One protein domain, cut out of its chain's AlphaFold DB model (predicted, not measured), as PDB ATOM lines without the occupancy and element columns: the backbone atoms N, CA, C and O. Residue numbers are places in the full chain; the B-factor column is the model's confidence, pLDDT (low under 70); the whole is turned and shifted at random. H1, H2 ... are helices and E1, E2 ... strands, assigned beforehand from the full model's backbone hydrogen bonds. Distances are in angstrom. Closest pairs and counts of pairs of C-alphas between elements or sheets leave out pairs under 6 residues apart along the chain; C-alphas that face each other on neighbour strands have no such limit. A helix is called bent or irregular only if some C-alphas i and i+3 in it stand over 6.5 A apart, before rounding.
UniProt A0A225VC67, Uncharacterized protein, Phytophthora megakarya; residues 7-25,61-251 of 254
ATOM      1  N   ASN A   7      62.576 -15.787 -66.635       37.28
ATOM      2  CA  ASN A   7      63.363 -16.919 -67.129       37.28
ATOM      3  C   ASN A   7      63.249 -17.008 -68.661       37.28
ATOM      4  O   ASN A   7      62.512 -17.836 -69.196       37.28
ATOM      5  N   LEU A   8      63.983 -16.166 -69.386       40.19
ATOM      6  CA  LEU A   8      64.237 -16.390 -70.810       40.19
ATOM      7  C   LEU A   8      65.323 -17.467 -70.920       40.19
ATOM      8  O   LEU A   8      66.498 -17.207 -70.686       40.19
ATOM      9  N   HIS A   9      64.922 -18.705 -71.224       44.78
ATOM     10  CA  HIS A   9      65.835 -19.834 -71.461       44.78
ATOM     11  C   HIS A   9      66.911 -20.045 -70.369       44.78
ATOM     12  O   HIS A   9      68.094 -20.163 -70.679       44.78
ATOM     13  N   LYS A  10      66.501 -20.154 -69.093       41.03
ATOM     14  CA  LYS A  10      67.379 -20.424 -67.926       41.03
ATOM     15  C   LYS A  10      68.383 -19.309 -67.570       41.03
ATOM     16  O   LYS A  10      69.328 -19.572 -66.831       41.03
ATOM     17  N   VAL A  11      68.175 -18.089 -68.061       41.84
ATOM     18  CA  VAL A  11      68.956 -16.897 -67.695       41.84
ATOM     19  C   VAL A  11      68.093 -16.004 -66.792       41.84
ATOM     20  O   VAL A  11      66.927 -15.753 -67.106       41.84
ATOM     21  N   SER A  12      68.637 -15.574 -65.653       45.25
ATOM     22  CA  SER A  12      67.972 -14.743 -64.642       45.25
ATOM     23  C   SER A  12      68.233 -13.262 -64.916       45.25
ATOM     24  O   SER A  12      69.057 -12.626 -64.260       45.25
ATOM     25  N   VAL A  13      67.475 -12.689 -65.843       51.34
ATOM     26  CA  VAL A  13      67.722 -11.323 -66.312       51.34
ATOM     27  C   VAL A  13      67.131 -10.268 -65.364       51.34
ATOM     28  O   VAL A  13      66.009 -10.413 -64.875       51.34
ATOM     29  N   SER A  14      67.856  -9.163 -65.151       62.81
ATOM     30  CA  SER A  14      67.282  -7.920 -64.615       62.81
ATOM     31  C   SER A  14      66.829  -7.010 -65.762       62.81
ATOM     32  O   SER A  14      67.573  -6.790 -66.717       62.81
ATOM     33  N   GLY A  15      65.592  -6.514 -65.694       66.06
ATOM     34  CA  GLY A  15      64.995  -5.691 -66.745       66.06
ATOM     35  C   GLY A  15      64.659  -4.274 -66.288       66.06
ATOM     36  O   GLY A  15      64.247  -4.064 -65.143       66.06
ATOM     37  N   LYS A  16      64.779  -3.309 -67.202       76.69
ATOM     38  CA  LYS A  16      64.248  -1.949 -67.058       76.69
ATOM     39  C   LYS A  16      63.262  -1.668 -68.185       76.69
ATOM     40  O   LYS A  16      63.571  -1.876 -69.352       76.69
ATOM     41  N   LEU A  17      62.086  -1.164 -67.822       78.06
ATOM     42  CA  LEU A  17      61.137  -0.631 -68.790       78.06
ATOM     43  C   LEU A  17      61.695   0.672 -69.377       78.06
ATOM     44  O   LEU A  17      61.934   1.630 -68.636       78.06
ATOM     45  N   THR A  18      61.848   0.707 -70.694       84.44
ATOM     46  CA  THR A  18      62.338   1.862 -71.443       84.44
ATOM     47  C   THR A  18      61.260   2.329 -72.413       84.44
ATOM     48  O   THR A  18      60.665   1.540 -73.147       84.44
ATOM     49  N   VAL A  19      60.992   3.635 -72.393       88.88
ATOM     50  CA  VAL A  19      60.124   4.313 -73.358       88.88
ATOM     51  C   VAL A  19      60.946   5.353 -74.109       88.88
ATOM     52  O   VAL A  19      61.698   6.123 -73.504       88.88
ATOM     53  N   MET A  20      60.838   5.344 -75.431       94.00
ATOM     54  CA  MET A  20      61.633   6.201 -76.302       94.00
ATOM     55  C   MET A  20      60.830   6.592 -77.534       94.00
ATOM     56  O   MET A  20      60.154   5.748 -78.120       94.00
ATOM     57  N   ALA A  21      60.950   7.847 -77.951       95.12
ATOM     58  CA  ALA A  21      60.468   8.306 -79.240       95.12
ATOM     59  C   ALA A  21      61.632   8.471 -80.217       95.12
ATOM     60  O   ALA A  21      62.732   8.870 -79.829       95.12
ATOM     61  N   THR A  22      61.370   8.179 -81.486       94.81
ATOM     62  CA  THR A  22      62.294   8.432 -82.597       94.81
ATOM     63  C   THR A  22      61.543   9.115 -83.723       94.81
ATOM     64  O   THR A  22      60.442   8.691 -84.073       94.81
ATOM     65  N   PHE A  23      62.129  10.157 -84.299       94.44
ATOM     66  CA  PHE A  23      61.543  10.852 -85.444       94.44
ATOM     67  C   PHE A  23      61.856  10.135 -86.756       94.44
ATOM     68  O   PHE A  23      62.875   9.450 -86.891       94.44
ATOM     69  N   GLY A  24      60.953  10.266 -87.721       92.19
ATOM     70  CA  GLY A  24      61.034   9.531 -88.973       92.19
ATOM     71  C   GLY A  24      59.732   9.559 -89.749       92.19
ATOM     72  O   GLY A  24      58.836  10.340 -89.449       92.19
ATOM     73  N   LYS A  25      59.641   8.697 -90.757       87.19
ATOM     74  CA  LYS A  25      58.416   8.450 -91.514       87.19
ATOM     75  C   LYS A  25      58.149   6.953 -91.577       87.19
ATOM     76  O   LYS A  25      59.090   6.149 -91.617       87.19
ATOM     77  N   CYS A  61      65.272  12.082 -89.161       89.94
ATOM     78  CA  CYS A  61      64.554  13.346 -89.155       89.94
ATOM     79  C   CYS A  61      64.390  13.891 -90.576       89.94
ATOM     80  O   CYS A  61      65.332  13.886 -91.371       89.94
ATOM     81  N   ASP A  62      63.203  14.417 -90.879       87.56
ATOM     82  CA  ASP A  62      62.985  15.164 -92.114       87.56
ATOM     83  C   ASP A  62      63.529  16.586 -91.960       87.56
ATOM     84  O   ASP A  62      62.853  17.477 -91.449       87.56
ATOM     85  N   LEU A  63      64.763  16.800 -92.412       85.50
ATOM     86  CA  LEU A  63      65.426  18.107 -92.366       85.50
ATOM     87  C   LEU A  63      64.817  19.137 -93.333       85.50
ATOM     88  O   LEU A  63      65.283  20.272 -93.387       85.50
ATOM     89  N   LYS A  64      63.800  18.776 -94.124       84.94
ATOM     90  CA  LYS A  64      63.033  19.742 -94.924       84.94
ATOM     91  C   LYS A  64      61.829  20.292 -94.158       84.94
ATOM     92  O   LYS A  64      61.316  21.340 -94.538       84.94
ATOM     93  N   SER A  65      61.401  19.630 -93.079       84.94
ATOM     94  CA  SER A  65      60.314  20.113 -92.224       84.94
ATOM     95  C   SER A  65      60.764  21.335 -91.418       84.94
ATOM     96  O   SER A  65      61.775  21.302 -90.710       84.94
ATOM     97  N   SER A  66      59.994  22.423 -91.502       86.88
ATOM     98  CA  SER A  66      60.237  23.646 -90.728       86.88
ATOM     99  C   SER A  66      60.126  23.392 -89.223       86.88
ATOM    100  O   SER A  66      60.976  23.861 -88.470       86.88
ATOM    101  N   ALA A  67      59.141  22.599 -88.791       86.31
ATOM    102  CA  ALA A  67      58.952  22.223 -87.391       86.31
ATOM    103  C   ALA A  67      60.162  21.445 -86.851       86.31
ATOM    104  O   ALA A  67      60.706  21.782 -85.798       86.31
ATOM    105  N   MET A  68      60.647  20.459 -87.614       89.94
ATOM    106  CA  MET A  68      61.823  19.673 -87.238       89.94
ATOM    107  C   MET A  68      63.096  20.525 -87.168       89.94
ATOM    108  O   MET A  68      63.851  20.434 -86.201       89.94
ATOM    109  N   ASN A  69      63.326  21.388 -88.160       89.19
ATOM    110  CA  ASN A  69      64.481  22.285 -88.163       89.19
ATOM    111  C   ASN A  69      64.457  23.264 -86.988       89.19
ATOM    112  O   ASN A  69      65.482  23.459 -86.333       89.19
ATOM    113  N   SER A  70      63.294  23.846 -86.690       90.56
ATOM    114  CA  SER A  70      63.110  24.721 -85.530       90.56
ATOM    115  C   SER A  70      63.409  23.987 -84.226       90.56
ATOM    116  O   SER A  70      64.181  24.495 -83.415       90.56
ATOM    117  N   LEU A  71      62.893  22.764 -84.047       92.06
ATOM    118  CA  LEU A  71      63.194  21.949 -82.869       92.06
ATOM    119  C   LEU A  71      64.696  21.662 -82.751       92.06
ATOM    120  O   LEU A  71      65.280  21.919 -81.703       92.06
ATOM    121  N   LEU A  72      65.345  21.174 -83.812       92.31
ATOM    122  CA  LEU A  72      66.779  20.861 -83.789       92.31
ATOM    123  C   LEU A  72      67.639  22.092 -83.472       92.31
ATOM    124  O   LEU A  72      68.619  21.974 -82.738       92.31
ATOM    125  N   ASN A  73      67.276  23.268 -83.988       91.88
ATOM    126  CA  ASN A  73      67.972  24.517 -83.679       91.88
ATOM    127  C   ASN A  73      67.771  24.936 -82.217       91.88
ATOM    128  O   ASN A  73      68.741  25.285 -81.549       91.88
ATOM    129  N   THR A  74      66.549  24.831 -81.692       93.31
ATOM    130  CA  THR A  74      66.275  25.075 -80.268       93.31
ATOM    131  C   THR A  74      67.077  24.128 -79.379       93.31
ATOM    132  O   THR A  74      67.713  24.574 -78.428       93.31
ATOM    133  N   LEU A  75      67.119  22.835 -79.720       92.88
ATOM    134  CA  LEU A  75      67.862  21.825 -78.967       92.88
ATOM    135  C   LEU A  75      69.370  22.101 -78.944       92.88
ATOM    136  O   LEU A  75      69.997  21.895 -77.909       92.88
ATOM    137  N   LYS A  76      69.948  22.608 -80.041       88.50
ATOM    138  CA  LYS A  76      71.359  23.032 -80.078       88.50
ATOM    139  C   LYS A  76      71.651  24.169 -79.099       88.50
ATOM    140  O   LYS A  76      72.704  24.152 -78.477       88.50
ATOM    141  N   ASN A  77      70.721  25.110 -78.933       87.31
ATOM    142  CA  ASN A  77      70.901  26.274 -78.059       87.31
ATOM    143  C   ASN A  77      70.735  25.951 -76.565       87.31
ATOM    144  O   ASN A  77      71.233  26.690 -75.722       87.31
ATOM    145  N   VAL A  78      70.007  24.881 -76.225       88.81
ATOM    146  CA  VAL A  78      69.815  24.442 -74.827       88.81
ATOM    147  C   VAL A  78      70.734  23.284 -74.432       88.81
ATOM    148  O   VAL A  78      70.802  22.919 -73.257       88.81
ATOM    149  N   ALA A  79      71.420  22.672 -75.399       83.56
ATOM    150  CA  ALA A  79      72.431  21.663 -75.129       83.56
ATOM    151  C   ALA A  79      73.659  22.303 -74.449       83.56
ATOM    152  O   ALA A  79      73.992  23.451 -74.734       83.56
ATOM    153  N   PRO A  80      74.375  21.572 -73.576       79.81
ATOM    154  CA  PRO A  80      75.624  22.060 -72.997       79.81
ATOM    155  C   PRO A  80      76.654  22.392 -74.091       79.81
ATOM    156  O   PRO A  80      77.065  21.500 -74.833       79.81
ATOM    157  N   GLU A  81      77.105  23.651 -74.159       64.44
ATOM    158  CA  GLU A  81      77.983  24.171 -75.229       64.44
ATOM    159  C   GLU A  81      79.354  23.470 -75.335       64.44
ATOM    160  O   GLU A  81      80.036  23.588 -76.350       64.44
ATOM    161  N   THR A  82      79.789  22.733 -74.310       58.41
ATOM    162  CA  THR A  82      81.198  22.334 -74.146       58.41
ATOM    163  C   THR A  82      81.502  20.856 -74.375       58.41
ATOM    164  O   THR A  82      82.647  20.441 -74.189       58.41
ATOM    165  N   THR A  83      80.532  20.040 -74.797       72.81
ATOM    166  CA  THR A  83      80.782  18.599 -74.999       72.81
ATOM    167  C   THR A  83      80.894  18.287 -76.482       72.81
ATOM    168  O   THR A  83      79.897  18.311 -77.203       72.81
ATOM    169  N   ALA A  84      82.110  17.988 -76.943       81.94
ATOM    170  CA  ALA A  84      82.318  17.487 -78.295       81.94
ATOM    171  C   ALA A  84      81.474  16.215 -78.526       81.94
ATOM    172  O   ALA A  84      81.318  15.418 -77.591       81.94
ATOM    173  N   PRO A  85      80.933  16.002 -79.741       87.19
ATOM    174  CA  PRO A  85      80.211  14.779 -80.054       87.19
ATOM    175  C   PRO A  85      81.099  13.562 -79.818       87.19
ATOM    176  O   PRO A  85      82.277  13.549 -80.176       87.19
ATOM    177  N   VAL A  86      80.513  12.529 -79.227       91.00
ATOM    178  CA  VAL A  86      81.211  11.289 -78.914       91.00
ATOM    179  C   VAL A  86      80.802  10.233 -79.925       91.00
ATOM    180  O   VAL A  86      79.614   9.992 -80.138       91.00
ATOM    181  N   LEU A  87      81.773   9.573 -80.546       92.38
ATOM    182  CA  LEU A  87      81.473   8.522 -81.503       92.38
ATOM    183  C   LEU A  87      81.026   7.248 -80.775       92.38
ATOM    184  O   LEU A  87      81.736   6.726 -79.914       92.38
ATOM    185  N   ARG A  88      79.852   6.734 -81.143       94.56
ATOM    186  CA  ARG A  88      79.259   5.504 -80.615       94.56
ATOM    187  C   ARG A  88      79.143   4.469 -81.722       94.56
ATOM    188  O   ARG A  88      78.628   4.771 -82.798       94.56
ATOM    189  N   MET A  89      79.540   3.238 -81.424       94.31
ATOM    190  CA  MET A  89      79.264   2.071 -82.253       94.31
ATOM    191  C   MET A  89      78.303   1.142 -81.517       94.31
ATOM    192  O   MET A  89      78.544   0.750 -80.377       94.31
ATOM    193  N   THR A  90      77.223   0.757 -82.183       94.88
ATOM    194  CA  THR A  90      76.286  -0.262 -81.715       94.88
ATOM    195  C   THR A  90      76.394  -1.479 -82.623       94.88
ATOM    196  O   THR A  90      76.117  -1.404 -83.822       94.88
ATOM    197  N   VAL A  91      76.797  -2.610 -82.047       96.00
ATOM    198  CA  VAL A  91      76.927  -3.897 -82.737       96.00
ATOM    199  C   VAL A  91      75.723  -4.756 -82.380       96.00
ATOM    200  O   VAL A  91      75.551  -5.139 -81.222       96.00
ATOM    201  N   PHE A  92      74.882  -5.058 -83.366       94.88
ATOM    202  CA  PHE A  92      73.720  -5.922 -83.185       94.88
ATOM    203  C   PHE A  92      74.104  -7.367 -83.459       94.88
ATOM    204  O   PHE A  92      74.649  -7.697 -84.514       94.88
ATOM    205  N   LEU A  93      73.811  -8.227 -82.495       95.00
ATOM    206  CA  LEU A  93      74.262  -9.606 -82.438       95.00
ATOM    207  C   LEU A  93      73.060 -10.536 -82.337       95.00
ATOM    208  O   LEU A  93      72.038 -10.194 -81.736       95.00
ATOM    209  N   SER A  94      73.206 -11.740 -82.871       94.12
ATOM    210  CA  SER A  94      72.246 -12.813 -82.644       94.12
ATOM    211  C   SER A  94      72.935 -14.151 -82.458       94.12
ATOM    212  O   SER A  94      73.923 -14.448 -83.134       94.12
ATOM    213  N   ILE A  95      72.363 -14.971 -81.586       92.12
ATOM    214  CA  ILE A  95      72.701 -16.383 -81.434       92.12
ATOM    215  C   ILE A  95      71.400 -17.159 -81.242       92.12
ATOM    216  O   ILE A  95      70.600 -16.843 -80.361       92.12
ATOM    217  N   GLN A  96      71.172 -18.165 -82.087       87.06
ATOM    218  CA  GLN A  96      69.897 -18.893 -82.119       87.06
ATOM    219  C   GLN A  96      68.709 -17.917 -82.264       87.06
ATOM    220  O   GLN A  96      68.676 -17.141 -83.217       87.06
ATOM    221  N   SER A  97      67.745 -17.940 -81.337       83.81
ATOM    222  CA  SER A  97      66.597 -17.025 -81.295       83.81
ATOM    223  C   SER A  97      66.858 -15.728 -80.521       83.81
ATOM    224  O   SER A  97      66.034 -14.818 -80.573       83.81
ATOM    225  N   GLN A  98      67.978 -15.618 -79.803       86.75
ATOM    226  CA  GLN A  98      68.266 -14.464 -78.955       86.75
ATOM    227  C   GLN A  98      69.001 -13.372 -79.732       86.75
ATOM    228  O   GLN A  98      69.908 -13.643 -80.523       86.75
ATOM    229  N   LYS A  99      68.631 -12.121 -79.456       90.06
ATOM    230  CA  LYS A  99      69.257 -10.929 -80.025       90.06
ATOM    231  C   LYS A  99      69.808 -10.058 -78.905       90.06
ATOM    232  O   LYS A  99      69.214  -9.966 -77.835       90.06
ATOM    233  N   ALA A 100      70.923  -9.395 -79.162       91.69
ATOM    234  CA  ALA A 100      71.514  -8.435 -78.244       91.69
ATOM    235  C   ALA A 100      72.123  -7.268 -79.021       91.69
ATOM    236  O   ALA A 100      72.418  -7.382 -80.212       91.69
ATOM    237  N   ARG A 101      72.349  -6.152 -78.336       93.88
ATOM    238  CA  ARG A 101      73.228  -5.084 -78.808       93.88
ATOM    239  C   ARG A 101      74.386  -4.906 -77.835       93.88
ATOM    240  O   ARG A 101      74.177  -4.948 -76.623       93.88
ATOM    241  N   ALA A 102      75.581  -4.689 -78.365       95.69
ATOM    242  CA  ALA A 102      76.745  -4.241 -77.611       95.69
ATOM    243  C   ALA A 102      77.082  -2.806 -78.032       95.69
ATOM    244  O   ALA A 102      77.168  -2.514 -79.228       95.69
ATOM    245  N   GLU A 103      77.236  -1.910 -77.062       96.06
ATOM    246  CA  GLU A 103      77.585  -0.508 -77.290       96.06
ATOM    247  C   GLU A 103      79.048  -0.244 -76.936       96.06
ATOM    248  O   GLU A 103      79.537  -0.653 -75.879       96.06
ATOM    249  N   PHE A 104      79.715   0.500 -77.812       95.88
ATOM    250  CA  PHE A 104      81.085   0.962 -77.655       95.88
ATOM    251  C   PHE A 104      81.161   2.467 -77.895       95.88
ATOM    252  O   PHE A 104      80.411   3.017 -78.705       95.88
ATOM    253  N   ILE A 105      82.082   3.124 -77.204       94.62
ATOM    254  CA  ILE A 105      82.360   4.554 -77.320       94.62
ATOM    255  C   ILE A 105      83.819   4.736 -77.739       94.62
ATOM    256  O   ILE A 105      84.696   4.072 -77.197       94.62
ATOM    257  N   SER A 106      84.091   5.631 -78.687       91.19
ATOM    258  CA  SER A 106      85.464   5.975 -79.058       91.19
ATOM    259  C   SER A 106      86.072   6.938 -78.035       91.19
ATOM    260  O   SER A 106      85.588   8.061 -77.890       91.19
ATOM    261  N   GLN A 107      87.144   6.524 -77.362       87.75
ATOM    262  CA  GLN A 107      87.967   7.361 -76.485       87.75
ATOM    263  C   GLN A 107      89.445   7.117 -76.790       87.75
ATOM    264  O   GLN A 107      89.866   5.970 -76.899       87.75
ATOM    265  N   ASN A 108      90.239   8.185 -76.929       83.50
ATOM    266  CA  ASN A 108      91.680   8.094 -77.221       83.50
ATOM    267  C   ASN A 108      91.986   7.163 -78.414       83.50
ATOM    268  O   ASN A 108      92.834   6.277 -78.330       83.50
ATOM    269  N   ASP A 109      91.221   7.319 -79.497       80.56
ATOM    270  CA  ASP A 109      91.262   6.478 -80.700       80.56
ATOM    271  C   ASP A 109      90.987   4.982 -80.466       80.56
ATOM    272  O   ASP A 109      91.263   4.159 -81.336       80.56
ATOM    273  N   MET A 110      90.433   4.581 -79.325       88.06
ATOM    274  CA  MET A 110      90.079   3.194 -79.024       88.06
ATOM    275  C   MET A 110      88.585   3.046 -78.760       88.06
ATOM    276  O   MET A 110      87.938   3.934 -78.219       88.06
ATOM    277  N   TRP A 111      88.038   1.889 -79.130       92.75
ATOM    278  CA  TRP A 111      86.656   1.538 -78.827       92.75
ATOM    279  C   TRP A 111      86.566   0.944 -77.426       92.75
ATOM    280  O   TRP A 111      86.977  -0.191 -77.188       92.75
ATOM    281  N   GLU A 112      86.009   1.713 -76.501       94.31
ATOM    282  CA  GLU A 112      85.749   1.288 -75.135       94.31
ATOM    283  C   GLU A 112      84.354   0.689 -75.019       94.31
ATOM    284  O   GLU A 112      83.361   1.266 -75.465       94.31
ATOM    285  N   PHE A 113      84.270  -0.490 -74.410       94.88
ATOM    286  CA  PHE A 113      82.995  -1.143 -74.154       94.88
ATOM    287  C   PHE A 113      82.189  -0.370 -73.109       94.88
ATOM    288  O   PHE A 113      82.687  -0.087 -72.019       94.88
ATOM    289  N   LYS A 114      80.921  -0.101 -73.421       94.25
ATOM    290  CA  LYS A 114      79.992   0.587 -72.527       94.25
ATOM    291  C   LYS A 114      79.026  -0.395 -71.873       94.25
ATOM    292  O   LYS A 114      78.984  -0.499 -70.651       94.25
ATOM    293  N   GLU A 115      78.244  -1.109 -72.676       92.56
ATOM    294  CA  GLU A 115      77.221  -2.025 -72.171       92.56
ATOM    295  C   GLU A 115      76.801  -3.073 -73.203       92.56
ATOM    296  O   GLU A 115      76.966  -2.894 -74.411       92.56
ATOM    297  N   THR A 116      76.201  -4.156 -72.707       92.62
ATOM    298  CA  THR A 116      75.467  -5.135 -73.512       92.62
ATOM    299  C   THR A 116      74.030  -5.167 -73.022       92.62
ATOM    300  O   THR A 116      73.788  -5.277 -71.820       92.62
ATOM    301  N   CYS A 117      73.087  -5.128 -73.954       89.88
ATOM    302  CA  CYS A 117      71.665  -5.260 -73.674       89.88
ATOM    303  C   CYS A 117      71.091  -6.399 -74.519       89.88
ATOM    304  O   CYS A 117      71.244  -6.412 -75.743       89.88
ATOM    305  N   ILE A 118      70.445  -7.361 -73.864       88.56
ATOM    306  CA  ILE A 118      69.652  -8.392 -74.528       88.56
ATOM    307  C   ILE A 118      68.374  -7.711 -75.018       88.56
ATOM    308  O   ILE A 118      67.674  -7.034 -74.264       88.56
ATOM    309  N   LEU A 119      68.083  -7.870 -76.302       81.75
ATOM    310  CA  LEU A 119      66.893  -7.298 -76.905       81.75
ATOM    311  C   LEU A 119      65.721  -8.233 -76.604       81.75
ATOM    312  O   LEU A 119      65.659  -9.344 -77.129       81.75
ATOM    313  N   ALA A 120      64.819  -7.784 -75.733       70.94
ATOM    314  CA  ALA A 120      63.500  -8.386 -75.600       70.94
ATOM    315  C   ALA A 120      62.598  -7.952 -76.760       70.94
ATOM    316  O   ALA A 120      62.861  -6.940 -77.418       70.94
ATOM    317  N   ASP A 121      61.515  -8.695 -76.974       64.44
ATOM    318  CA  ASP A 121      60.466  -8.278 -77.897       64.44
ATOM    319  C   ASP A 121      59.915  -6.896 -77.493       64.44
ATOM    320  O   ASP A 121      59.743  -6.585 -76.308       64.44
ATOM    321  N   GLU A 122      59.675  -6.038 -78.489       64.12
ATOM    322  CA  GLU A 122      59.047  -4.730 -78.282       64.12
ATOM    323  C   GLU A 122      57.619  -4.952 -77.745       64.12
ATOM    324  O   GLU A 122      56.824  -5.641 -78.382       64.12
ATOM    325  N   TYR A 123      57.270  -4.383 -76.579       62.47
ATOM    326  CA  TYR A 123      55.927  -4.567 -75.992       62.47
ATOM    327  C   TYR A 123      54.859  -3.844 -76.808       62.47
ATOM    328  O   TYR A 123      53.742  -4.334 -76.943       62.47
ATOM    329  N   ALA A 124      55.192  -2.647 -77.291       70.50
ATOM    330  CA  ALA A 124      54.319  -1.833 -78.118       70.50
ATOM    331  C   ALA A 124      55.136  -0.789 -78.884       70.50
ATOM    332  O   ALA A 124      56.114  -0.240 -78.360       70.50
ATOM    333  N   TYR A 125      54.680  -0.458 -80.088       83.75
ATOM    334  CA  TYR A 125      55.077   0.758 -80.784       83.75
ATOM    335  C   TYR A 125      53.842   1.480 -81.324       83.75
ATOM    336  O   TYR A 125      52.870   0.848 -81.732       83.75
ATOM    337  N   HIS A 126      53.893   2.807 -81.319       86.56
ATOM    338  CA  HIS A 126      52.842   3.667 -81.849       86.56
ATOM    339  C   HIS A 126      53.464   4.727 -82.748       86.56
ATOM    340  O   HIS A 126      54.368   5.448 -82.320       86.56
ATOM    341  N   ASP A 127      52.965   4.810 -83.977       90.56
ATOM    342  CA  ASP A 127      53.307   5.874 -84.916       90.56
ATOM    343  C   ASP A 127      52.343   7.031 -84.691       90.56
ATOM    344  O   ASP A 127      51.128   6.852 -84.783       90.56
ATOM    345  N   ILE A 128      52.888   8.201 -84.383       91.12
ATOM    346  CA  ILE A 128      52.139   9.442 -84.232       91.12
ATOM    347  C   ILE A 128      52.492  10.333 -85.416       91.12
ATOM    348  O   ILE A 128      53.671  10.563 -85.696       91.12
ATOM    349  N   ILE A 129      51.463  10.809 -86.110       90.38
ATOM    350  CA  ILE A 129      51.561  11.711 -87.256       90.38
ATOM    351  C   ILE A 129      50.730  12.937 -86.894       90.38
ATOM    352  O   ILE A 129      49.543  12.799 -86.605       90.38
ATOM    353  N   LEU A 130      51.371  14.101 -86.859       88.50
ATOM    354  CA  LEU A 130      50.737  15.380 -86.548       88.50
ATOM    355  C   LEU A 130      50.323  16.102 -87.834       88.50
ATOM    356  O   LEU A 130      50.877  15.842 -88.906       88.50
ATOM    357  N   ASP A 131      49.403  17.059 -87.712       85.38
ATOM    358  CA  ASP A 131      48.883  17.835 -88.847       85.38
ATOM    359  C   ASP A 131      49.967  18.681 -89.534       85.38
ATOM    360  O   ASP A 131      49.899  18.939 -90.733       85.38
ATOM    361  N   ASN A 132      51.024  19.051 -88.804       82.00
ATOM    362  CA  ASN A 132      52.190  19.758 -89.344       82.00
ATOM    363  C   ASN A 132      53.210  18.837 -90.052       82.00
ATOM    364  O   ASN A 132      54.377  19.205 -90.207       82.00
ATOM    365  N   GLU A 133      52.785  17.628 -90.429       80.12
ATOM    366  CA  GLU A 133      53.569  16.569 -91.080       80.12
ATOM    367  C   GLU A 133      54.751  16.030 -90.253       80.12
ATOM    368  O   GLU A 133      55.523  15.181 -90.722       80.12
ATOM    369  N   THR A 134      54.899  16.462 -88.998       88.31
ATOM    370  CA  THR A 134      55.881  15.878 -88.083       88.31
ATOM    371  C   THR A 134      55.401  14.506 -87.644       88.31
ATOM    372  O   THR A 134      54.257  14.322 -87.237       88.31
ATOM    373  N   SER A 135      56.292  13.523 -87.719       92.38
ATOM    374  CA  SER A 135      55.980  12.148 -87.349       92.38
ATOM    375  C   SER A 135      57.044  11.581 -86.417       92.38
ATOM    376  O   SER A 135      58.249  11.789 -86.606       92.38
ATOM    377  N   PHE A 136      56.597  10.840 -85.409       94.44
ATOM    378  CA  PHE A 136      57.469  10.144 -84.472       94.44
ATOM    379  C   PHE A 136      56.876   8.796 -84.063       94.44
ATOM    380  O   PHE A 136      55.667   8.640 -83.922       94.44
ATOM    381  N   ARG A 137      57.748   7.812 -83.844       94.12
ATOM    382  CA  ARG A 137      57.386   6.498 -83.316       94.12
ATOM    383  C   ARG A 137      57.781   6.420 -81.856       94.12
ATOM    384  O   ARG A 137      58.968   6.537 -81.546       94.12
ATOM    385  N   VAL A 138      56.812   6.161 -80.983       92.69
ATOM    386  CA  VAL A 138      57.053   5.840 -79.572       92.69
ATOM    387  C   VAL A 138      57.129   4.332 -79.410       92.69
ATOM    388  O   VAL A 138      56.229   3.617 -79.842       92.69
ATOM    389  N   LYS A 139      58.197   3.850 -78.781       90.19
ATOM    390  CA  LYS A 139      58.421   2.441 -78.464       90.19
ATOM    391  C   LYS A 139      58.459   2.244 -76.960       90.19
ATOM    392  O   LYS A 139      59.093   3.029 -76.254       90.19
ATOM    393  N   VAL A 140      57.842   1.163 -76.498       85.00
ATOM    394  CA  VAL A 140      57.976   0.664 -75.129       85.00
ATOM    395  C   VAL A 140      58.576  -0.732 -75.191       85.00
ATOM    396  O   VAL A 140      58.010  -1.641 -75.799       85.00
ATOM    397  N   PHE A 141      59.737  -0.901 -74.574       82.44
ATOM    398  CA  PHE A 141      60.488  -2.152 -74.580       82.44
ATOM    399  C   PHE A 141      61.155  -2.378 -73.222       82.44
ATOM    400  O   PHE A 141      61.339  -1.438 -72.447       82.44
ATOM    401  N   SER A 142      61.500  -3.627 -72.917       78.44
ATOM    402  CA  SER A 142      62.344  -3.933 -71.759       78.44
ATOM    403  C   SER A 142      63.788  -4.039 -72.217       78.44
ATOM    404  O   SER A 142      64.111  -4.846 -73.087       78.44
ATOM    405  N   GLU A 143      64.658  -3.245 -71.608       78.75
ATOM    406  CA  GLU A 143      66.099  -3.444 -71.694       78.75
ATOM    407  C   GLU A 143      66.485  -4.499 -70.665       78.75
ATOM    408  O   GLU A 143      66.259  -4.328 -69.463       78.75
ATOM    409  N   LEU A 144      66.995  -5.623 -71.159       84.12
ATOM    410  CA  LEU A 144      67.347  -6.786 -70.365       84.12
ATOM    411  C   LEU A 144      68.866  -6.846 -70.226       84.12
ATOM    412  O   LEU A 144      69.589  -6.949 -71.218       84.12
ATOM    413  N   TYR A 145      69.358  -6.783 -68.993       83.56
ATOM    414  CA  TYR A 145      70.792  -6.776 -68.727       83.56
ATOM    415  C   TYR A 145      71.298  -8.179 -68.413       83.56
ATOM    416  O   TYR A 145      70.751  -8.835 -67.523       83.56
ATOM    417  N   PRO A 146      72.345  -8.636 -69.115       81.88
ATOM    418  CA  PRO A 146      72.854  -9.981 -68.948       81.88
ATOM    419  C   PRO A 146      73.406 -10.203 -67.543       81.88
ATOM    420  O   PRO A 146      74.173  -9.397 -67.015       81.88
ATOM    421  N   ASP A 147      73.067 -11.346 -66.966       80.69
ATOM    422  CA  ASP A 147      73.634 -11.831 -65.718       80.69
ATOM    423  C   ASP A 147      75.138 -12.066 -65.910       80.69
ATOM    424  O   ASP A 147      75.579 -12.440 -67.004       80.69
ATOM    425  N   ALA A 148      75.918 -11.938 -64.833       80.56
ATOM    426  CA  ALA A 148      77.376 -12.082 -64.873       80.56
ATOM    427  C   ALA A 148      77.847 -13.402 -65.515       80.56
ATOM    428  O   ALA A 148      78.863 -13.416 -66.205       80.56
ATOM    429  N   ASN A 149      77.075 -14.480 -65.355       78.62
ATOM    430  CA  ASN A 149      77.406 -15.820 -65.850       78.62
ATOM    431  C   ASN A 149      76.840 -16.135 -67.249       78.62
ATOM    432  O   ASN A 149      76.976 -17.260 -67.726       78.62
ATOM    433  N   SER A 150      76.160 -15.188 -67.899       84.25
ATOM    434  CA  SER A 150      75.583 -15.409 -69.228       84.25
ATOM    435  C   SER A 150      76.621 -15.220 -70.337       84.25
ATOM    436  O   SER A 150      77.578 -14.468 -70.193       84.25
ATOM    437  N   LEU A 151      76.402 -15.839 -71.501       86.94
ATOM    438  CA  LEU A 151      77.251 -15.619 -72.680       86.94
ATOM    439  C   LEU A 151      77.379 -14.123 -73.030       86.94
ATOM    440  O   LEU A 151      78.455 -13.628 -73.365       86.94
ATOM    441  N   TRP A 152      76.264 -13.402 -72.927       90.25
ATOM    442  CA  TRP A 152      76.149 -11.993 -73.279       90.25
ATOM    443  C   TRP A 152      76.985 -11.068 -72.385       90.25
ATOM    444  O   TRP A 152      77.404 -10.007 -72.854       90.25
ATOM    445  N   SER A 153      77.298 -11.463 -71.145       86.88
ATOM    446  CA  SER A 153      78.193 -10.686 -70.269       86.88
ATOM    447  C   SER A 153      79.637 -10.653 -70.787       86.88
ATOM    448  O   SER A 153      80.379  -9.708 -70.522       86.88
ATOM    449  N   SER A 154      80.022 -11.663 -71.572       89.75
ATOM    450  CA  SER A 154      81.379 -11.842 -72.098       89.75
ATOM    451  C   SER A 154      81.529 -11.416 -73.558       89.75
ATOM    452  O   SER A 154      82.630 -11.475 -74.102       89.75
ATOM    453  N   VAL A 155      80.454 -10.943 -74.200       91.06
ATOM    454  CA  VAL A 155      80.445 -10.654 -75.644       91.06
ATOM    455  C   VAL A 155      81.439  -9.565 -76.050       91.06
ATOM    456  O   VAL A 155      81.972  -9.604 -77.154       91.06
ATOM    457  N   LYS A 156      81.762  -8.637 -75.141       92.75
ATOM    458  CA  LYS A 156      82.778  -7.599 -75.369       92.75
ATOM    459  C   LYS A 156      84.153  -8.184 -75.711       92.75
ATOM    460  O   LYS A 156      84.876  -7.601 -76.502       92.75
ATOM    461  N   ASN A 157      84.484  -9.347 -75.144       92.31
ATOM    462  CA  ASN A 157      85.761 -10.026 -75.369       92.31
ATOM    463  C   ASN A 157      85.766 -10.796 -76.701       92.31
ATOM    464  O   ASN A 157      86.823 -11.172 -77.190       92.31
ATOM    465  N   MET A 158      84.585 -11.031 -77.279       93.94
ATOM    466  CA  MET A 158      84.403 -11.751 -78.540       93.94
ATOM    467  C   MET A 158      84.377 -10.805 -79.743       93.94
ATOM    468  O   MET A 158      84.330 -11.280 -80.872       93.94
ATOM    469  N   ILE A 159      84.368  -9.486 -79.528       95.12
ATOM    470  CA  ILE A 159      84.337  -8.481 -80.593       95.12
ATOM    471  C   ILE A 159      85.740  -7.900 -80.766       95.12
ATOM    472  O   ILE A 159      86.331  -7.371 -79.830       95.12
ATOM    473  N   GLN A 160      86.253  -7.981 -81.988       94.50
ATOM    474  CA  GLN A 160      87.541  -7.435 -82.395       94.50
ATOM    475  C   GLN A 160      87.335  -6.312 -83.409       94.50
ATOM    476  O   GLN A 160      86.551  -6.451 -84.350       94.50
ATOM    477  N   PHE A 161      88.063  -5.209 -83.246       92.88
ATOM    478  CA  PHE A 161      87.964  -4.047 -84.127       92.88
ATOM    479  C   PHE A 161      89.103  -4.030 -85.140       92.88
ATOM    480  O   PHE A 161      90.271  -3.915 -84.776       92.88
ATOM    481  N   GLN A 162      88.753  -4.090 -86.421       86.62
ATOM    482  CA  GLN A 162      89.700  -3.884 -87.508       86.62
ATOM    483  C   GLN A 162      89.652  -2.413 -87.925       86.62
ATOM    484  O   GLN A 162      88.685  -1.967 -88.550       86.62
ATOM    485  N   LYS A 163      90.686  -1.650 -87.554       76.50
ATOM    486  CA  LYS A 163      90.868  -0.278 -88.043       76.50
ATOM    487  C   LYS A 163      91.329  -0.311 -89.500       76.50
ATOM    488  O   LYS A 163      92.262  -1.037 -89.840       76.50
ATOM    489  N   GLN A 164      90.670   0.467 -90.353       73.00
ATOM    490  CA  GLN A 164      91.079   0.655 -91.745       73.00
ATOM    491  C   GLN A 164      92.253   1.640 -91.827       73.00
ATOM    492  O   GLN A 164      92.447   2.474 -90.943       73.00
ATOM    493  N   ALA A 165      93.035   1.554 -92.906       73.19
ATOM    494  CA  ALA A 165      94.227   2.382 -93.113       73.19
ATOM    495  C   ALA A 165      93.931   3.893 -93.203       73.19
ATOM    496  O   ALA A 165      94.841   4.696 -93.031       73.19
ATOM    497  N   SER A 166      92.672   4.275 -93.451       76.56
ATOM    498  CA  SER A 166      92.215   5.668 -93.520       76.56
ATOM    499  C   SER A 166      92.369   6.425 -92.199       76.56
ATOM    500  O   SER A 166      92.398   7.651 -92.210       76.56
ATOM    501  N   GLY A 167      92.445   5.716 -91.066       74.44
ATOM    502  CA  GLY A 167      92.417   6.326 -89.736       74.44
ATOM    503  C   GLY A 167      91.049   6.901 -89.353       74.44
ATOM    504  O   GLY A 167      90.906   7.408 -88.246       74.44
ATOM    505  N   ASP A 168      90.044   6.794 -90.229       82.94
ATOM    506  CA  ASP A 168      88.685   7.256 -89.975       82.94
ATOM    507  C   ASP A 168      87.957   6.267 -89.047       82.94
ATOM    508  O   ASP A 168      87.748   5.103 -89.413       82.94
ATOM    509  N   PRO A 169      87.533   6.696 -87.846       80.81
ATOM    510  CA  PRO A 169      86.820   5.830 -86.918       80.81
ATOM    511  C   PRO A 169      85.520   5.234 -87.485       80.81
ATOM    512  O   PRO A 169      85.157   4.120 -87.092       80.81
ATOM    513  N   PHE A 170      84.844   5.916 -88.421       85.62
ATOM    514  CA  PHE A 170      83.624   5.412 -89.071       85.62
ATOM    515  C   PHE A 170      83.873   4.178 -89.937       85.62
ATOM    516  O   PHE A 170      82.959   3.372 -90.123       85.62
ATOM    517  N   ASP A 171      85.104   3.995 -90.411       86.12
ATOM    518  CA  ASP A 171      85.488   2.851 -91.231       86.12
ATOM    519  C   ASP A 171      85.826   1.614 -90.381       86.12
ATOM    520  O   ASP A 171      86.101   0.538 -90.921       86.12
ATOM    521  N   THR A 172      85.802   1.728 -89.046       90.00
ATOM    522  CA  THR A 172      86.105   0.596 -88.165       90.00
ATOM    523  C   THR A 172      85.097  -0.532 -88.368       90.00
ATOM    524  O   THR A 172      83.890  -0.347 -88.202       90.00
ATOM    525  N   LYS A 173      85.602  -1.741 -88.642       91.56
ATOM    526  CA  LYS A 173      84.770  -2.940 -88.800       91.56
ATOM    527  C   LYS A 173      84.896  -3.850 -87.577       91.56
ATOM    528  O   LYS A 173      85.986  -4.374 -87.335       91.56
ATOM    529  N   PRO A 174      83.815  -4.064 -86.805       94.19
ATOM    530  CA  PRO A 174      83.803  -5.083 -85.771       94.19
ATOM    531  C   PRO A 174      83.683  -6.469 -86.414       94.19
ATOM    532  O   PRO A 174      82.918  -6.691 -87.353       94.19
ATOM    533  N   THR A 175      84.448  -7.408 -85.885       95.75
ATOM    534  CA  THR A 175      84.496  -8.815 -86.291       95.75
ATOM    535  C   THR A 175      84.391  -9.687 -85.051       95.75
ATOM    536  O   THR A 175      84.664  -9.224 -83.946       95.75
ATOM    537  N   LEU A 176      83.954 -10.933 -85.215       95.94
ATOM    538  CA  LEU A 176      83.947 -11.889 -84.113       95.94
ATOM    539  C   LEU A 176      85.318 -12.561 -84.001       95.94
ATOM    540  O   LEU A 176      85.918 -12.916 -85.016       95.94
ATOM    541  N   ALA A 177      85.788 -12.743 -82.771       93.94
ATOM    542  CA  ALA A 177      86.992 -13.497 -82.464       93.94
ATOM    543  C   ALA A 177      86.852 -14.964 -82.911       93.94
ATOM    544  O   ALA A 177      85.748 -15.507 -82.998       93.94
ATOM    545  N   SER A 178      87.978 -15.623 -83.193       89.25
ATOM    546  CA  SER A 178      87.995 -17.008 -83.691       89.25
ATOM    547  C   SER A 178      87.408 -18.027 -82.712       89.25
ATOM    548  O   SER A 178      86.978 -19.099 -83.129       89.25
ATOM    549  N   ASP A 179      87.409 -17.708 -81.422       90.12
ATOM    550  CA  ASP A 179      86.859 -18.508 -80.327       90.12
ATOM    551  C   ASP A 179      85.394 -18.161 -79.997       90.12
ATOM    552  O   ASP A 179      84.830 -18.699 -79.041       90.12
ATOM    553  N   ALA A 180      84.751 -17.296 -80.791       92.56
ATOM    554  CA  ALA A 180      83.341 -16.978 -80.622       92.56
ATOM    555  C   ALA A 180      82.462 -18.245 -80.734       92.56
ATOM    556  O   ALA A 180      82.697 -19.104 -81.593       92.56
ATOM    557  N   PRO A 181      81.406 -18.373 -79.906       92.69
ATOM    558  CA  PRO A 181      80.528 -19.533 -79.937       92.69
ATOM    559  C   PRO A 181      79.906 -19.766 -81.311       92.69
ATOM    560  O   PRO A 181      79.482 -18.835 -82.003       92.69
ATOM    561  N   ARG A 182      79.751 -21.042 -81.669       92.50
ATOM    562  CA  ARG A 182      79.113 -21.431 -82.926       92.50
ATOM    563  C   ARG A 182      77.691 -20.871 -83.007       92.50
ATOM    564  O   ARG A 182      76.863 -21.127 -82.137       92.50
ATOM    565  N   GLY A 183      77.404 -20.149 -84.088       92.12
ATOM    566  CA  GLY A 183      76.095 -19.547 -84.345       92.12
ATOM    567  C   GLY A 183      75.931 -18.121 -83.818       92.12
ATOM    568  O   GLY A 183      74.914 -17.500 -84.124       92.12
ATOM    569  N   LEU A 184      76.908 -17.577 -83.081       95.06
ATOM    570  CA  LEU A 184      76.969 -16.139 -82.831       95.06
ATOM    571  C   LEU A 184      77.279 -15.418 -84.149       95.06
ATOM    572  O   LEU A 184      78.170 -15.818 -84.895       95.06
ATOM    573  N   SER A 185      76.534 -14.358 -84.443       95.62
ATOM    574  CA  SER A 185      76.700 -13.570 -85.665       95.62
ATOM    575  C   SER A 185      76.474 -12.088 -85.400       95.62
ATOM    576  O   SER A 185      75.614 -11.717 -84.600       95.62
ATOM    577  N   ILE A 186      77.239 -11.243 -86.096       96.25
ATOM    578  CA  ILE A 186      76.973  -9.806 -86.195       96.25
ATOM    579  C   ILE A 186      75.935  -9.620 -87.301       96.25
ATOM    580  O   ILE A 186      76.179  -9.972 -88.451       96.25
ATOM    581  N   GLN A 187      74.772  -9.087 -86.940       94.69
ATOM    582  CA  GLN A 187      73.652  -8.866 -87.856       94.69
ATOM    583  C   GLN A 187      73.809  -7.548 -88.614       94.69
ATOM    584  O   GLN A 187      73.630  -7.491 -89.826       94.69
ATOM    585  N   HIS A 188      74.135  -6.482 -87.889       92.06
ATOM    586  CA  HIS A 188      74.455  -5.179 -88.456       92.06
ATOM    587  C   HIS A 188      75.201  -4.322 -87.433       92.06
ATOM    588  O   HIS A 188      75.221  -4.614 -86.235       92.06
ATOM    589  N   VAL A 189      75.819  -3.254 -87.927       91.62
ATOM    590  CA  VAL A 189      76.618  -2.312 -87.144       91.62
ATOM    591  C   VAL A 189      76.121  -0.912 -87.456       91.62
ATOM    592  O   VAL A 189      75.872  -0.587 -88.616       91.62
ATOM    593  N   CYS A 190      75.971  -0.091 -86.425       90.69
ATOM    594  CA  CYS A 190      75.630   1.316 -86.561       90.69
ATOM    595  C   CYS A 190      76.706   2.156 -85.876       90.69
ATOM    596  O   CYS A 190      76.980   1.939 -84.698       90.69
ATOM    597  N   THR A 191      77.295   3.104 -86.601       91.25
ATOM    598  CA  THR A 191      78.295   4.035 -86.066       91.25
ATOM    599  C   THR A 191      77.778   5.457 -86.230       91.25
ATOM    600  O   THR A 191      77.420   5.866 -87.337       91.25
ATOM    601  N   GLN A 192      77.681   6.195 -85.126       92.62
ATOM    602  CA  GLN A 192      77.049   7.514 -85.077       92.62
ATOM    603  C   GLN A 192      77.806   8.443 -84.125       92.62
ATOM    604  O   GLN A 192      78.224   8.027 -83.047       92.62
ATOM    605  N   ASN A 193      77.917   9.718 -84.485       92.31
ATOM    606  CA  ASN A 193      78.248  10.786 -83.551       92.31
ATOM    607  C   ASN A 193      77.053  11.030 -82.634       92.31
ATOM    608  O   ASN A 193      75.948  11.308 -83.102       92.31
ATOM    609  N   VAL A 194      77.280  10.941 -81.333       92.12
ATOM    610  CA  VAL A 194      76.277  11.167 -80.300       92.12
ATOM    611  C   VAL A 194      76.549  12.516 -79.660       92.12
ATOM    612  O   VAL A 194      77.608  12.741 -79.073       92.12
ATOM    613  N   HIS A 195      75.584  13.418 -79.786       91.81
ATOM    614  CA  HIS A 195      75.660  14.749 -79.197       91.81
ATOM    615  C   HIS A 195      75.225  14.726 -77.730       91.81
ATOM    616  O   HIS A 195      74.565  13.785 -77.263       91.81
ATOM    617  N   ALA A 196      75.601  15.780 -77.002       91.12
ATOM    618  CA  ALA A 196      75.183  15.978 -75.623       91.12
ATOM    619  C   ALA A 196      73.652  15.944 -75.495       91.12
ATOM    620  O   ALA A 196      72.916  16.349 -76.397       91.12
ATOM    621  N   VAL A 197      73.170  15.447 -74.355       93.38
ATOM    622  CA  VAL A 197      71.733  15.392 -74.079       93.38
ATOM    623  C   VAL A 197      71.219  16.805 -73.808       93.38
ATOM    624  O   VAL A 197      71.670  17.460 -72.869       93.38
ATOM    625  N   ALA A 198      70.244  17.242 -74.597       93.94
ATOM    626  CA  ALA A 198      69.505  18.478 -74.393       93.94
ATOM    627  C   ALA A 198      68.272  18.197 -73.521       93.94
ATOM    628  O   ALA A 198      67.429  17.368 -73.870       93.94
ATOM    629  N   ASN A 199      68.158  18.876 -72.379       94.19
ATOM    630  CA  ASN A 199      66.956  18.806 -71.546       94.19
ATOM    631  C   ASN A 199      66.005  19.931 -71.961       94.19
ATOM    632  O   ASN A 199      66.345  21.104 -71.825       94.19
ATOM    633  N   PHE A 200      64.824  19.582 -72.464       94.00
ATOM    634  CA  PHE A 200      63.867  20.543 -73.008       94.00
ATOM    635  C   PHE A 200      62.441  20.110 -72.661       94.00
ATOM    636  O   PHE A 200      62.089  18.952 -72.867       94.00
ATOM    637  N   HIS A 201      61.643  21.015 -72.078       92.25
ATOM    638  CA  HIS A 201      60.263  20.745 -71.634       92.25
ATOM    639  C   HIS A 201      60.105  19.439 -70.827       92.25
ATOM    640  O   HIS A 201      59.187  18.653 -71.034       92.25
ATOM    641  N   GLY A 202      61.038  19.176 -69.906       90.88
ATOM    642  CA  GLY A 202      60.992  17.980 -69.057       90.88
ATOM    643  C   GLY A 202      61.301  16.662 -69.778       90.88
ATOM    644  O   GLY A 202      61.163  15.606 -69.168       90.88
ATOM    645  N   LEU A 203      61.748  16.700 -71.038       95.56
ATOM    646  CA  LEU A 203      62.208  15.545 -71.808       95.56
ATOM    647  C   LEU A 203      63.714  15.629 -72.093       95.56
ATOM    648  O   LEU A 203      64.315  16.704 -72.112       95.56
ATOM    649  N   ARG A 204      64.322  14.464 -72.325       95.75
ATOM    650  CA  ARG A 204      65.737  14.304 -72.674       95.75
ATOM    651  C   ARG A 204      65.844  14.008 -74.163       95.75
ATOM    652  O   ARG A 204      65.448  12.928 -74.600       95.75
ATOM    653  N   PHE A 205      66.392  14.950 -74.917       96.06
ATOM    654  CA  PHE A 205      66.628  14.828 -76.349       96.06
ATOM    655  C   PHE A 205      68.093  14.493 -76.609       96.06
ATOM    656  O   PHE A 205      68.993  15.111 -76.039       96.06
ATOM    657  N   GLN A 206      68.339  13.523 -77.481       95.06
ATOM    658  CA  GLN A 206      69.675  13.152 -77.919       95.06
ATOM    659  C   GLN A 206      69.718  13.092 -79.440       95.06
ATOM    660  O   GLN A 206      69.015  12.299 -80.070       95.06
ATOM    661  N   THR A 207      70.563  13.939 -80.020       94.25
ATOM    662  CA  THR A 207      70.811  13.962 -81.459       94.25
ATOM    663  C   THR A 207      71.925  12.982 -81.797       94.25
ATOM    664  O   THR A 207      72.980  12.971 -81.156       94.25
ATOM    665  N   LEU A 208      71.699  12.180 -82.831       92.69
ATOM    666  CA  LEU A 208      72.664  11.236 -83.367       92.69
ATOM    667  C   LEU A 208      72.875  11.516 -84.846       92.69
ATOM    668  O   LEU A 208      71.917  11.725 -85.587       92.69
ATOM    669  N   GLN A 209      74.128  11.509 -85.278       91.12
ATOM    670  CA  GLN A 209      74.505  11.758 -86.664       91.12
ATOM    671  C   GLN A 209      75.308  10.575 -87.194       91.12
ATOM    672  O   GLN A 209      76.401  10.292 -86.713       91.12
ATOM    673  N   GLY A 210      74.745   9.861 -88.163       84.88
ATOM    674  CA  GLY A 210      75.407   8.751 -88.851       84.88
ATOM    675  C   GLY A 210      75.793   9.115 -90.283       84.88
ATOM    676  O   GLY A 210      75.250  10.060 -90.858       84.88
ATOM    677  N   ARG A 211      76.691   8.325 -90.884       77.81
ATOM    678  CA  ARG A 211      76.887   8.330 -92.340       77.81
ATOM    679  C   ARG A 211      75.805   7.468 -92.991       77.81
ATOM    680  O   ARG A 211      75.703   6.277 -92.697       77.81
ATOM    681  N   GLY A 212      74.990   8.065 -93.858       62.78
ATOM    682  CA  GLY A 212      74.058   7.330 -94.709       62.78
ATOM    683  C   GLY A 212      74.783   6.490 -95.768       62.78
ATOM    684  O   GLY A 212      75.986   6.641 -95.980       62.78
ATOM    685  N   ARG A 213      74.039   5.616 -96.467       54.62
ATOM    686  CA  ARG A 213      74.584   4.759 -97.546       54.62
ATOM    687  C   ARG A 213      75.250   5.543 -98.682       54.62
ATOM    688  O   ARG A 213      76.156   5.006 -99.304       54.62
ATOM    689  N   ASP A 214      74.843   6.795 -98.883       52.75
ATOM    690  CA  ASP A 214      75.322   7.671 -99.960       52.75
ATOM    691  C   ASP A 214      76.127   8.873 -99.429       52.75
ATOM    692  O   ASP A 214      76.113   9.948-100.022       52.75
ATOM    693  N   SER A 215      76.770   8.739 -98.262       53.31
ATOM    694  CA  SER A 215      77.534   9.816 -97.598       53.31
ATOM    695  C   SER A 215      76.713  11.041 -97.163       53.31
ATOM    696  O   SER A 215      77.273  11.991 -96.624       53.31
ATOM    697  N   LEU A 216      75.390  11.020 -97.339       57.69
ATOM    698  CA  LEU A 216      74.484  11.998 -96.743       57.69
ATOM    699  C   LEU A 216      74.399  11.755 -95.234       57.69
ATOM    700  O   LEU A 216      74.127  10.638 -94.790       57.69
ATOM    701  N   GLU A 217      74.630  12.804 -94.450       73.25
ATOM    702  CA  GLU A 217      74.473  12.754 -92.999       73.25
ATOM    703  C   GLU A 217      73.017  12.437 -92.645       73.25
ATOM    704  O   GLU A 217      72.090  13.166 -93.009       73.25
ATOM    705  N   SER A 218      72.800  11.335 -91.930       85.81
ATOM    706  CA  SER A 218      71.491  10.999 -91.378       85.81
ATOM    707  C   SER A 218      71.410  11.524 -89.953       85.81
ATOM    708  O   SER A 218      72.206  11.114 -89.103       85.81
ATOM    709  N   VAL A 219      70.439  12.395 -89.685       91.38
ATOM    710  CA  VAL A 219      70.146  12.880 -88.333       91.38
ATOM    711  C   VAL A 219      69.032  12.030 -87.735       91.38
ATOM    712  O   VAL A 219      67.932  11.971 -88.281       91.38
ATOM    713  N   THR A 220      69.301  11.403 -86.598       93.62
ATOM    714  CA  THR A 220      68.299  10.758 -85.748       93.62
ATOM    715  C   THR A 220      68.121  11.601 -84.494       93.62
ATOM    716  O   THR A 220      69.093  12.099 -83.927       93.62
ATOM    717  N   LEU A 221      66.880  11.741 -84.040       95.69
ATOM    718  CA  LEU A 221      66.557  12.375 -82.770       95.69
ATOM    719  C   LEU A 221      65.854  11.352 -81.879       95.69
ATOM    720  O   LEU A 221      64.742  10.916 -82.187       95.69
ATOM    721  N   GLU A 222      66.530  10.949 -80.804       95.69
ATOM    722  CA  GLU A 222      65.975  10.104 -79.749       95.69
ATOM    723  C   GLU A 222      65.438  10.985 -78.618       95.69
ATOM    724  O   GLU A 222      66.115  11.911 -78.168       95.69
ATOM    725  N   VAL A 223      64.238  10.677 -78.126       96.56
ATOM    726  CA  VAL A 223      63.626  11.392 -76.997       96.56
ATOM    727  C   VAL A 223      63.219  10.414 -75.915       96.56
ATOM    728  O   VAL A 223      62.587   9.393 -76.196       96.56
ATOM    729  N   ARG A 224      63.570  10.725 -74.667       95.50
ATOM    730  CA  ARG A 224      63.250   9.895 -73.504       95.50
ATOM    731  C   ARG A 224      62.735  10.754 -72.348       95.50
ATOM    732  O   ARG A 224      63.279  11.831 -72.102       95.50
ATOM    733  N   PRO A 225      61.742  10.281 -71.584       93.06
ATOM    734  CA  PRO A 225      61.431  10.845 -70.279       93.06
ATOM    735  C   PRO A 225      62.624  10.711 -69.316       93.06
ATOM    736  O   PRO A 225      63.400   9.753 -69.420       93.06
ATOM    737  N   PRO A 226      62.767  11.617 -68.337       90.00
ATOM    738  CA  PRO A 226      63.635  11.415 -67.185       90.00
ATOM    739  C   PRO A 226      63.276  10.119 -66.442       90.00
ATOM    740  O   PRO A 226      62.107   9.749 -66.329       90.00
ATOM    741  N   GLU A 227      64.274   9.392 -65.939       84.25
ATOM    742  CA  GLU A 227      64.047   8.059 -65.354       84.25
ATOM    743  C   GLU A 227      63.187   8.097 -64.089       84.25
ATOM    744  O   GLU A 227      62.424   7.174 -63.801       84.25
ATOM    745  N   ASP A 228      63.310   9.173 -63.323       85.06
ATOM    746  CA  ASP A 228      62.503   9.467 -62.150       85.06
ATOM    747  C   ASP A 228      61.023   9.653 -62.495       85.06
ATOM    748  O   ASP A 228      60.178   9.152 -61.751       85.06
ATOM    749  N   MET A 229      60.707  10.235 -63.657       80.75
ATOM    750  CA  MET A 229      59.332  10.384 -64.156       80.75
ATOM    751  C   MET A 229      58.688   9.054 -64.564       80.75
ATOM    752  O   MET A 229      57.464   8.972 -64.676       80.75
ATOM    753  N   LEU A 230      59.491   8.005 -64.768       79.38
ATOM    754  CA  LEU A 230      59.029   6.651 -65.093       79.38
ATOM    755  C   LEU A 230      58.907   5.753 -63.855       79.38
ATOM    756  O   LEU A 230      58.373   4.641 -63.929       79.38
ATOM    757  N   LYS A 231      59.381   6.198 -62.684       79.75
ATOM    758  CA  LYS A 231      59.345   5.377 -61.469       79.75
ATOM    759  C   LYS A 231      57.901   5.040 -61.100       79.75
ATOM    760  O   LYS A 231      57.085   5.918 -60.862       79.75
ATOM    761  N   LYS A 232      57.633   3.737 -60.962       79.81
ATOM    762  CA  LYS A 232      56.330   3.155 -60.579       79.81
ATOM    763  C   LYS A 232      55.215   3.314 -61.627       79.81
ATOM    764  O   LYS A 232      54.117   2.838 -61.361       79.81
ATOM    765  N   LYS A 233      55.494   3.901 -62.795       78.00
ATOM    766  CA  LYS A 233      54.542   3.942 -63.907       78.00
ATOM    767  C   LYS A 233      54.495   2.599 -64.629       78.00
ATOM    768  O   LYS A 233      55.509   1.910 -64.767       78.00
ATOM    769  N   ARG A 234      53.311   2.235 -65.108       83.19
ATOM    770  CA  ARG A 234      53.097   1.129 -66.047       83.19
ATOM    771  C   ARG A 234      53.533   1.548 -67.456       83.19
ATOM    772  O   ARG A 234      53.714   2.733 -67.747       83.19
ATOM    773  N   ALA A 235      53.656   0.569 -68.352       80.25
ATOM    774  CA  ALA A 235      53.991   0.784 -69.762       80.25
ATOM    775  C   ALA A 235      53.077   1.818 -70.443       80.25
ATOM    776  O   ALA A 235      53.571   2.789 -71.009       80.25
ATOM    777  N   GLY A 236      51.756   1.659 -70.310       82.00
ATOM    778  CA  GLY A 236      50.781   2.573 -70.916       82.00
ATOM    779  C   GLY A 236      50.858   4.006 -70.378       82.00
ATOM    780  O   GLY A 236      50.780   4.951 -71.151       82.00
ATOM    781  N   GLU A 237      51.088   4.184 -69.074       84.69
ATOM    782  CA  GLU A 237      51.227   5.515 -68.456       84.69
ATOM    783  C   GLU A 237      52.513   6.223 -68.905       84.69
ATOM    784  O   GLU A 237      52.538   7.437 -69.101       84.69
ATOM    785  N   SER A 238      53.591   5.457 -69.075       86.12
ATOM    786  CA  SER A 238      54.877   5.962 -69.568       86.12
ATOM    787  C   SER A 238      54.788   6.386 -71.035       86.12
ATOM    788  O   SER A 238      55.337   7.418 -71.418       86.12
ATOM    789  N   LEU A 239      54.064   5.601 -71.841       88.38
ATOM    790  CA  LEU A 239      53.775   5.911 -73.236       88.38
ATOM    791  C   LEU A 239      52.932   7.176 -73.360       88.38
ATOM    792  O   LEU A 239      53.330   8.094 -74.071       88.38
ATOM    793  N   ALA A 240      51.800   7.235 -72.651       89.38
ATOM    794  CA  ALA A 240      50.885   8.369 -72.699       89.38
ATOM    795  C   ALA A 240      51.591   9.673 -72.309       89.38
ATOM    796  O   ALA A 240      51.448  10.671 -73.006       89.38
ATOM    797  N   PHE A 241      52.421   9.632 -71.261       90.00
ATOM    798  CA  PHE A 241      53.244  10.770 -70.860       90.00
ATOM    799  C   PHE A 241      54.155  11.255 -71.996       90.00
ATOM    800  O   PHE A 241      54.120  12.432 -72.336       90.00
ATOM    801  N   LEU A 242      54.950  10.364 -72.603       93.69
ATOM    802  CA  LEU A 242      55.883  10.774 -73.656       93.69
ATOM    803  C   LEU A 242      55.154  11.309 -74.894       93.69
ATOM    804  O   LEU A 242      55.593  12.301 -75.468       93.69
ATOM    805  N   VAL A 243      54.052  10.667 -75.296       93.50
ATOM    806  CA  VAL A 243      53.230  11.129 -76.424       93.50
ATOM    807  C   VAL A 243      52.670  12.516 -76.132       93.50
ATOM    808  O   VAL A 243      52.870  13.414 -76.941       93.50
ATOM    809  N   GLN A 244      52.030  12.707 -74.976       92.94
ATOM    810  CA  GLN A 244      51.431  13.986 -74.607       92.94
ATOM    811  C   GLN A 244      52.476  15.109 -74.578       92.94
ATOM    812  O   GLN A 244      52.287  16.127 -75.236       92.94
ATOM    813  N   SER A 245      53.607  14.902 -73.895       93.44
ATOM    814  CA  SER A 245      54.661  15.919 -73.818       93.44
ATOM    815  C   SER A 245      55.258  16.254 -75.187       93.44
ATOM    816  O   SER A 245      55.592  17.407 -75.439       93.44
ATOM    817  N   LEU A 246      55.397  15.278 -76.090       94.25
ATOM    818  CA  LEU A 246      55.873  15.548 -77.450       94.25
ATOM    819  C   LEU A 246      54.843  16.297 -78.293       94.25
ATOM    820  O   LEU A 246      55.235  17.192 -79.033       94.25
ATOM    821  N   VAL A 247      53.556  15.965 -78.176       92.00
ATOM    822  CA  VAL A 247      52.481  16.700 -78.861       92.00
ATOM    823  C   VAL A 247      52.464  18.157 -78.399       92.00
ATOM    824  O   VAL A 247      52.499  19.042 -79.240       92.00
ATOM    825  N   GLU A 248      52.537  18.417 -77.091       91.12
ATOM    826  CA  GLU A 248      52.579  19.783 -76.538       91.12
ATOM    827  C   GLU A 248      53.777  20.606 -77.052       91.12
ATOM    828  O   GLU A 248      53.670  21.820 -77.218       91.12
ATOM    829  N   ILE A 249      54.920  19.962 -77.317       90.94
ATOM    830  CA  ILE A 249      56.122  20.618 -77.861       90.94
ATOM    831  C   ILE A 249      56.001  20.878 -79.368       90.94
ATOM    832  O   ILE A 249      56.467  21.906 -79.859       90.94
ATOM    833  N   LEU A 250      55.470  19.909 -80.114       89.25
ATOM    834  CA  LEU A 250      55.503  19.891 -81.579       89.25
ATOM    835  C   LEU A 250      54.277  20.533 -82.220       89.25
ATOM    836  O   LEU A 250      54.360  20.977 -83.363       89.25
ATOM    837  N   ASP A 251      53.163  20.546 -81.506       84.06
ATOM    838  CA  ASP A 251      51.885  21.107 -81.920       84.06
ATOM    839  C   ASP A 251      51.292  21.918 -80.755       84.06
ATOM    840  O   ASP A 251      50.293  21.523 -80.144       84.06
TER     841      ASP A 251
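Overview. This is residues 7 to 25 and 61 to 251 of the 254 residues of an uncharacterized protein of Phytophthora megakarya (UniProt A0A225VC67). Eight antiparallel strands, E1, E6, E4, E3, E2, E9, E11 and E12 in turn round the ring, make a closed barrel, with E5 and E10 paired onto E6 and E11. H4 packs along its outside, H1 runs across the outside over E11, and H2 and the small hairpin of E7 and E8 lie outside too. The printed part has 210 residues and is mixed, with four named helices and twelve named strands in the order E1 H1 E2 E3 E4 E5 E6 H2 E7 E8 E9 E10 E11 E12 H3 H4. It is compact, with a radius of gyration of the C-alphas of 18.3 A and spans of 53 by 45 by 29 A.

Along the chain. The ring holds E1, residues 11 to 23, 33.8 A, from C-alpha 11 at (68.956, -16.897, -67.695); E6, 135 to 145, 30.4 A; E4, 110 to 119, 25.5 A; E3, 98 to 107, 29.5 A; E2, 86 to 95, 29.1 A; E9, 185 to 194, 25.3 A; E11, 203 to 211, 26.3 A; and E12, 217 to 224, 22.7 A. E1 bends by 61 degrees at residue 14 and E4 by 51 degrees at residue 114. Shorter strands are E5, 124 to 129; E10, 198 to 200; E7, 159 to 162; and E8, 173 to 176. The helices are H1, 66 to 78, 18.6 A; H2, 151 to 158; H3, 227 to 230; and H4, 235 to 250, 22.5 A, ending at C-alpha 250 at (55.503, 19.891, -81.579).

Arrangement. E6 lies on one side of E1 and E12 on the other side, both antiparallel to it; N 18 and O 141 of E1 and E6, 2.8 A apart, and N 21 and O 223 of E1 and E12, 2.9 A apart, are within hydrogen-bond range. E2 E3 E4 and E10 E11 E12 are meanders, each strand the antiparallel neighbour of the one before; N 91 and O 102 of the hairpin E2 and E3 are 2.8 A apart. H4 is on the barrel, outside it, over E1 and E6 at a height of 7.3 A, along the strands at 18 degrees to E1 on the local plane; the closest C-alphas of E1 and H4, Val 19 and Leu 239, are 6.5 A apart. H1 is outside, over E11 and only just not over E1, E10 and E12, with 2 C-alphas falling on each; it runs across at 74 degrees to E11 on the local plane. H2 is outside, over E3 and E4, its C-alpha Lys 156 6.6 A from that of Phe 113. H3 is outside, over none of the strands. The closest C-alphas of E8 and E9, Leu 176 and Ile 186, are 7.6 A apart, and in the hairpin E7 and E8, N 160 and O 175 are 2.8 A apart. In H1 and H4 every O i to N i+4 pair is within range; irregular H2, with C-alphas 153 and 156 7.5 A apart, has 1 of 4, and 4 of 5 O i to N i+3 pairs; H3 is too short for an i+4 pair.

Size, cuts and confidence. The farthest C-alphas, Asp 131 and Asp 179, are 53.3 A apart. Residues 26 to 60 are not printed, and C-alphas 25 and 61 are 8.2 A apart across the cut. Of the links printed whole, none is long. Mean pLDDT of the printed part is 85.6; residues 7 to 15, 81 to 82, 121 to 123 and 212 to 216 are under 70.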